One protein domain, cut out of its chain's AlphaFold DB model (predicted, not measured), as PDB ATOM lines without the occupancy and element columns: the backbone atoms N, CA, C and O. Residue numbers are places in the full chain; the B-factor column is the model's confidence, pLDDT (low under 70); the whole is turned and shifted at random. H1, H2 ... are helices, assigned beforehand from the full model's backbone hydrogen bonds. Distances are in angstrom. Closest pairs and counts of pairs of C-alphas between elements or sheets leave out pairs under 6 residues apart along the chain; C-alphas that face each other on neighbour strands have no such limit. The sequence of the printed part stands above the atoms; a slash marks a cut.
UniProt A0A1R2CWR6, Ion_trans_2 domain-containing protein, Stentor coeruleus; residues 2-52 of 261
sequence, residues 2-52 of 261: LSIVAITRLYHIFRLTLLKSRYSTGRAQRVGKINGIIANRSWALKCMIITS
ATOM      1  N   LEU A   2      -0.574  13.407   6.672       59.31
ATOM      2  CA  LEU A   2      -0.935  12.127   7.322       59.31
ATOM      3  C   LEU A   2      -1.989  11.295   6.557       59.31
ATOM      4  O   LEU A   2      -1.916  10.070   6.543       59.31
ATOM      5  N   SER A   3      -2.924  11.947   5.862       59.47
ATOM      6  CA  SER A   3      -3.999  11.261   5.138       59.47
ATOM      7  C   SER A   3      -3.566  10.606   3.822       59.47
ATOM      8  O   SER A   3      -4.029   9.524   3.474       59.47
ATOM      9  N   ILE A   4      -2.595  11.202   3.130       62.97
ATOM     10  CA  ILE A   4      -1.988  10.630   1.916       62.97
ATOM     11  C   ILE A   4      -1.154   9.386   2.281       62.97
ATOM     12  O   ILE A   4      -1.130   8.396   1.546       62.97
ATOM     13  N   VAL A   5      -0.541   9.389   3.471       65.19
ATOM     14  CA  VAL A   5       0.200   8.243   4.029       65.19
ATOM     15  C   VAL A   5      -0.729   7.067   4.378       65.19
ATOM     16  O   VAL A   5      -0.344   5.907   4.250       65.19
ATOM     17  N   ALA A   6      -1.977   7.320   4.776       65.38
ATOM     18  CA  ALA A   6      -2.943   6.255   5.061       65.38
ATOM     19  C   ALA A   6      -3.482   5.582   3.782       65.38
ATOM     20  O   ALA A   6      -3.586   4.357   3.736       65.38
ATOM     21  N   ILE A   7      -3.745   6.357   2.723       65.50
ATOM     22  CA  ILE A   7      -4.185   5.835   1.412       65.50
ATOM     23  C   ILE A   7      -3.084   4.980   0.769       65.50
ATOM     24  O   ILE A   7      -3.346   3.883   0.276       65.50
ATOM     25  N   THR A   8      -1.831   5.436   0.835       65.12
ATOM     26  CA  THR A   8      -0.670   4.662   0.362       65.12
ATOM     27  C   THR A   8      -0.487   3.372   1.162       65.12
ATOM     28  O   THR A   8      -0.292   2.314   0.564       65.12
ATOM     29  N   ARG A   9      -0.652   3.390   2.495       68.69
ATOM     30  CA  ARG A   9      -0.658   2.161   3.317       68.69
ATOM     31  C   ARG A   9      -1.769   1.186   2.917       68.69
ATOM     32  O   ARG A   9      -1.508  -0.011   2.846       68.69
ATOM     33  N   LEU A  10      -2.968   1.670   2.598       61.88
ATOM     34  CA  LEU A  10      -4.075   0.807   2.174       61.88
ATOM     35  C   LEU A  10      -3.840   0.184   0.788       61.88
ATOM     36  O   LEU A  10      -4.105  -1.002   0.590       61.88
ATOM     37  N   TYR A  11      -3.243   0.942  -0.138       70.56
ATOM     38  CA  TYR A  11      -2.749   0.412  -1.411       70.56
ATOM     39  C   TYR A  11      -1.683  -0.673  -1.199       70.56
ATOM     40  O   TYR A  11      -1.721  -1.721  -1.849       70.56
ATOM     41  N   HIS A  12      -0.757  -0.467  -0.257       67.50
ATOM     42  CA  HIS A  12       0.236  -1.478   0.097       67.50
ATOM     43  C   HIS A  12      -0.401  -2.731   0.699       67.50
ATOM     44  O   HIS A  12       0.039  -3.824   0.362       67.50
ATOM     45  N   ILE A  13      -1.462  -2.614   1.501       66.06
ATOM     46  CA  ILE A  13      -2.202  -3.769   2.032       66.06
ATOM     47  C   ILE A  13      -2.871  -4.553   0.896       66.06
ATOM     48  O   ILE A  13      -2.666  -5.760   0.800       66.06
ATOM     49  N   PHE A  14      -3.581  -3.890  -0.024       67.88
ATOM     50  CA  PHE A  14      -4.155  -4.546  -1.209       67.88
ATOM     51  C   PHE A  14      -3.079  -5.244  -2.057       67.88
ATOM     52  O   PHE A  14      -3.215  -6.411  -2.436       67.88
ATOM     53  N   ARG A  15      -1.955  -4.556  -2.292       65.56
ATOM     54  CA  ARG A  15      -0.797  -5.099  -3.007       65.56
ATOM     55  C   ARG A  15      -0.174  -6.292  -2.276       65.56
ATOM     56  O   ARG A  15       0.210  -7.249  -2.939       65.56
ATOM     57  N   LEU A  16      -0.083  -6.267  -0.947       61.12
ATOM     58  CA  LEU A  16       0.452  -7.360  -0.130       61.12
ATOM     59  C   LEU A  16      -0.469  -8.580  -0.139       61.12
ATOM     60  O   LEU A  16       0.029  -9.695  -0.251       61.12
ATOM     61  N   THR A  17      -1.790  -8.395  -0.105       65.12
ATOM     62  CA  THR A  17      -2.759  -9.494  -0.253       65.12
ATOM     63  C   THR A  17      -2.623 -10.169  -1.622       65.12
ATOM     64  O   THR A  17      -2.644 -11.396  -1.722       65.12
ATOM     65  N   LEU A  18      -2.393  -9.380  -2.676       63.25
ATOM     66  CA  LEU A  18      -2.118  -9.881  -4.025       63.25
ATOM     67  C   LEU A  18      -0.756 -10.584  -4.144       63.25
ATOM     68  O   LEU A  18      -0.681 -11.645  -4.759       63.25
ATOM     69  N   LEU A  19       0.307 -10.031  -3.547       59.81
ATOM     70  CA  LEU A  19       1.663 -10.596  -3.600       59.81
ATOM     71  C   LEU A  19       1.833 -11.848  -2.731       59.81
ATOM     72  O   LEU A  19       2.526 -12.779  -3.128       59.81
ATOM     73  N   LYS A  20       1.207 -11.886  -1.552       61.28
ATOM     74  CA  LYS A  20       1.254 -13.031  -0.628       61.28
ATOM     75  C   LYS A  20       0.294 -14.150  -1.042       61.28
ATOM     76  O   LYS A  20       0.290 -15.225  -0.446       61.28
ATOM     77  N   SER A  21      -0.519 -13.911  -2.068       67.62
ATOM     78  CA  SER A  21      -1.395 -14.923  -2.630       67.62
ATOM     79  C   SER A  21      -0.623 -16.124  -3.146       67.62
ATOM     80  O   SER A  21       0.383 -15.996  -3.847       67.62
ATOM     81  N   ARG A  22      -1.175 -17.310  -2.887       65.31
ATOM     82  CA  ARG A  22      -0.671 -18.602  -3.365       65.31
ATOM     83  C   ARG A  22      -0.391 -18.607  -4.878       65.31
ATOM     84  O   ARG A  22       0.552 -19.265  -5.317       65.31
ATOM     85  N   TYR A  23      -1.147 -17.823  -5.649       69.56
ATOM     86  CA  TYR A  23      -1.070 -17.740  -7.115       69.56
ATOM     87  C   TYR A  23      -0.018 -16.757  -7.648       69.56
ATOM     88  O   TYR A  23       0.254 -16.761  -8.844       69.56
ATOM     89  N   SER A  24       0.608 -15.950  -6.784       69.06
ATOM     90  CA  SER A  24       1.735 -15.076  -7.153       69.06
ATOM     91  C   SER A  24       3.101 -15.684  -6.791       69.06
ATOM     92  O   SER A  24       4.133 -15.038  -6.961       69.06
ATOM     93  N   THR A  25       3.128 -16.921  -6.282       79.81
ATOM     94  CA  THR A  25       4.365 -17.617  -5.904       79.81
ATOM     95  C   THR A  25       5.161 -18.079  -7.130       79.81
ATOM     96  O   THR A  25       4.591 -18.414  -8.170       79.81
ATOM     97  N   GLY A  26       6.487 -18.217  -6.995       78.81
ATOM     98  CA  GLY A  26       7.350 -18.716  -8.079       78.81
ATOM     99  C   GLY A  26       7.017 -20.144  -8.548       78.81
ATOM    100  O   GLY A  26       7.402 -20.552  -9.640       78.81
ATOM    101  N   ARG A  27       6.269 -20.926  -7.754       81.69
ATOM    102  CA  ARG A  27       5.713 -22.222  -8.186       81.69
ATOM    103  C   ARG A  27       4.576 -22.033  -9.194       81.69
ATOM    104  O   ARG A  27       4.627 -22.632 -10.262       81.69
ATOM    105  N   ALA A  28       3.608 -21.167  -8.892       80.69
ATOM    106  CA  ALA A  28       2.493 -20.869  -9.794       80.69
ATOM    107  C   ALA A  28       2.974 -20.244 -11.114       80.69
ATOM    108  O   ALA A  28       2.495 -20.618 -12.181       80.69
ATOM    109  N   GLN A  29       3.982 -19.370 -11.057       83.31
ATOM    110  CA  GLN A  29       4.583 -18.774 -12.254       83.31
ATOM    111  C   GLN A  29       5.272 -19.805 -13.156       83.31
ATOM    112  O   GLN A  29       5.145 -19.728 -14.376       83.31
ATOM    113  N   ARG A  30       5.960 -20.800 -12.575       84.50
ATOM    114  CA  ARG A  30       6.557 -21.902 -13.346       84.50
ATOM    115  C   ARG A  30       5.499 -22.747 -14.044       84.50
ATOM    116  O   ARG A  30       5.646 -23.022 -15.226       84.50
ATOM    117  N   VAL A  31       4.423 -23.099 -13.340       85.25
ATOM    118  CA  VAL A  31       3.303 -23.849 -13.931       85.25
ATOM    119  C   VAL A  31       2.635 -23.042 -15.045       85.25
ATOM    120  O   VAL A  31       2.378 -23.588 -16.111       85.25
ATOM    121  N   GLY A  32       2.425 -21.736 -14.849       84.38
ATOM    122  CA  GLY A  32       1.929 -20.847 -15.903       84.38
ATOM    123  C   GLY A  32       2.825 -20.873 -17.142       84.38
ATOM    124  O   GLY A  32       2.331 -21.087 -18.245       84.38
ATOM    125  N   LYS A  33       4.149 -20.769 -16.954       86.81
ATOM    126  CA  LYS A  33       5.128 -20.793 -18.051       86.81
ATOM    127  C   LYS A  33       5.144 -22.124 -18.810       86.81
ATOM    128  O   LYS A  33       5.253 -22.101 -20.030       86.81
ATOM    129  N   ILE A  34       5.000 -23.258 -18.117       90.12
ATOM    130  CA  ILE A  34       4.878 -24.587 -18.751       90.12
ATOM    131  C   ILE A  34       3.644 -24.642 -19.663       90.12
ATOM    132  O   ILE A  34       3.703 -25.221 -20.738       90.12
ATOM    133  N   ASN A  35       2.556 -23.981 -19.267       88.75
ATOM    134  CA  ASN A  35       1.325 -23.893 -20.054       88.75
ATOM    135  C   ASN A  35       1.316 -22.711 -21.046       88.75
ATOM    136  O   ASN A  35       0.259 -22.347 -21.551       88.75
ATOM    137  N   GLY A  36       2.463 -22.064 -21.300       85.94
ATOM    138  CA  GLY A  36       2.566 -20.946 -22.244       85.94
ATOM    139  C   GLY A  36       1.915 -19.635 -21.781       85.94
ATOM    140  O   GLY A  36       1.754 -18.719 -22.582       85.94
ATOM    141  N   ILE A  37       1.553 -19.507 -20.500       85.81
ATOM    142  CA  ILE A  37       0.884 -18.322 -19.944       85.81
ATOM    143  C   ILE A  37       1.849 -17.524 -19.064       85.81
ATOM    144  O   ILE A  37       2.476 -18.043 -18.137       85.81
ATOM    145  N   ILE A  38       1.902 -16.210 -19.282       81.50
ATOM    146  CA  ILE A  38       2.571 -15.284 -18.365       81.50
ATOM    147  C   ILE A  38       1.648 -15.070 -17.160       81.50
ATOM    148  O   ILE A  38       0.595 -14.437 -17.268       81.50
ATOM    149  N   ALA A  39       2.030 -15.617 -16.006       77.31
ATOM    150  CA  ALA A  39       1.282 -15.521 -14.751       77.31
ATOM    151  C   ALA A  39       1.291 -14.081 -14.187       77.31
ATOM    152  O   ALA A  39       2.026 -13.745 -13.257       77.31
ATOM    153  N   ASN A  40       0.464 -13.222 -14.783       80.94
ATOM    154  CA  ASN A  40       0.270 -11.821 -14.415       80.94
ATOM    155  C   ASN A  40      -0.638 -11.660 -13.180       80.94
ATOM    156  O   ASN A  40      -1.385 -12.563 -12.804       80.94
ATOM    157  N   ARG A  41      -0.665 -10.457 -12.584       73.12
ATOM    158  CA  ARG A  41      -1.562 -10.129 -11.450       73.12
ATOM    159  C   ARG A  41      -3.046 -10.342 -11.776       73.12
ATOM    160  O   ARG A  41      -3.789 -10.830 -10.933       73.12
ATOM    161  N   SER A  42      -3.462 -10.043 -13.006       75.94
ATOM    162  CA  SER A  42      -4.834 -10.282 -13.472       75.94
ATOM    163  C   SER A  42      -5.168 -11.771 -13.567       75.94
ATOM    164  O   SER A  42      -6.302 -12.162 -13.320       75.94
ATOM    165  N   TRP A  43      -4.181 -12.614 -13.885       80.19
ATOM    166  CA  TRP A  43      -4.348 -14.067 -13.877       80.19
ATOM    167  C   TRP A  43      -4.483 -14.590 -12.443       80.19
ATOM    168  O   TRP A  43      -5.421 -15.322 -12.147       80.19
ATOM    169  N   ALA A  44      -3.642 -14.113 -11.520       82.06
ATOM    170  CA  ALA A  44      -3.747 -14.465 -10.104       82.06
ATOM    171  C   ALA A  44      -5.104 -14.062  -9.492       82.06
ATOM    172  O   ALA A  44      -5.690 -14.844  -8.745       82.06
ATOM    173  N   LEU A  45      -5.630 -12.881  -9.842       77.12
ATOM    174  CA  LEU A  45      -6.972 -12.442  -9.445       77.12
ATOM    175  C   LEU A  45      -8.066 -13.379  -9.966       77.12
ATOM    176  O   LEU A  45      -8.929 -13.793  -9.195       77.12
ATOM    177  N   LYS A  46      -8.003 -13.772 -11.244       82.06
ATOM    178  CA  LYS A  46      -8.938 -14.753 -11.815       82.06
ATOM    179  C   LYS A  46      -8.884 -16.078 -11.049       82.06
ATOM    180  O   LYS A  46      -9.925 -16.601 -10.661       82.06
ATOM    181  N   CYS A  47      -7.685 -16.581 -10.752       81.25
ATOM    182  CA  CYS A  47      -7.513 -17.816  -9.984       81.25
ATOM    183  C   CYS A  47      -8.087 -17.724  -8.560       81.25
ATOM    184  O   CYS A  47      -8.692 -18.688  -8.087       81.25
ATOM    185  N   MET A  48      -7.930 -16.581  -7.879       81.38
ATOM    186  CA  MET A  48      -8.517 -16.357  -6.552       81.38
ATOM    187  C   MET A  48     -10.048 -16.381  -6.584       81.38
ATOM    188  O   MET A  48     -10.659 -17.045  -5.748       81.38
ATOM    189  N   ILE A  49     -10.652 -15.681  -7.552       82.94
ATOM    190  CA  ILE A  49     -12.112 -15.604  -7.704       82.94
ATOM    191  C   ILE A  49     -12.690 -16.996  -7.968       82.94
ATOM    192  O   ILE A  49     -13.692 -17.356  -7.362       82.94
ATOM    193  N   ILE A  50     -12.032 -17.798  -8.808       83.31
ATOM    194  CA  ILE A  50     -12.480 -19.161  -9.125       83.31
ATOM    195  C   ILE A  50     -12.311 -20.102  -7.925       83.31
ATOM    196  O   ILE A  50     -13.209 -20.875  -7.620       83.31
ATOM    197  N   THR A  51     -11.178 -20.041  -7.218       83.62
ATOM    198  CA  THR A  51     -10.891 -21.017  -6.147       83.62
ATOM    199  C   THR A  51     -11.610 -20.693  -4.836       83.62
ATOM    200  O   THR A  51     -11.920 -21.576  -4.040       83.62
ATOM    201  N   SER A  52     -11.804 -19.415  -4.523       84.56
ATOM    202  CA  SER A  52     -12.425 -18.977  -3.270       84.56
ATOM    203  C   SER A  52     -13.180 -17.665  -3.495       84.56
ATOM    204  O   SER A  52     -12.721 -16.607  -3.036       84.56
TER     205      SER A  52
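This is residues 2 to 52 of the 261 residues of the protein "Ion_trans_2 domain-containing protein" of Stentor coeruleus (UniProt A0A1R2CWR6). One long helix, H1, sticks out as an arm with its residues 2 to 14 from a small body, which holds the end of H1, the two shorter helices H2 and H3 and the links between them. H2 lies at the far end of the long axis from Leu 2, the link after it folds back toward H1, and H3 then runs off to the side, steeply tilted to H1. The printed part has 51 residues with three named helices, in the order H1, H2, H3, and no named strand; its class is all helix. The whole is loose, with a radius of gyration of the C-alphas of 13.5 A, and the C-alphas span 45 by 20 by 14 A, the arm of H1 making much of the length.

Find C-alpha 2 at (-0.935, 12.127, 7.322); from there H1, residues 2 to 19, runs 25.3 A to C-alpha 19 at (1.663, -10.596, -3.600), with y falling along the way. H3, residues 41 to 51, measures 15.3 A and ends at C-alpha 51, at (-10.891, -21.017, -6.147). Between them in the chain look for H2, residues 26 to 34, which is 12.4 A long and begins at C-alpha 26, at (7.350, -18.716, -8.079).

Start at H1 and look at Leu 18: H1 touches H3 with residue 18 alone. H1 and H3 only just touch, with 3 pairs of C-alphas within 8 A; the closest are the C-alphas of Leu 18 and Arg 41, 7.4 A apart. Their lines stand at a steep tilt of 65 degrees, and they run the same way. Their centres are 20.0 A apart. Turn next to H2, which touches no helix: H1 and H2 are apart, and so are H2 and H3. On the backbone, in H1, H2 and H3 every O i to N i+4 pair is within hydrogen-bond range.

The two C-alphas farthest apart are those of Leu 2 and Ile 34, at 45.4 A. Residues 2 to 14, which belong to H1, stand free; without them the body of 38 residues spans 25 by 18 by 13 A, with a radius of gyration of 9.3 A. The printed part has no cut. The links H1 to H2 and H2 to H3 are short, each with 6 residues. In the B-factor column you will find a mean pLDDT of the printed part of 74.4, with 22 residues under 70, namely residues 2 to 10 and 12 to 24; the mean of H1 is 64.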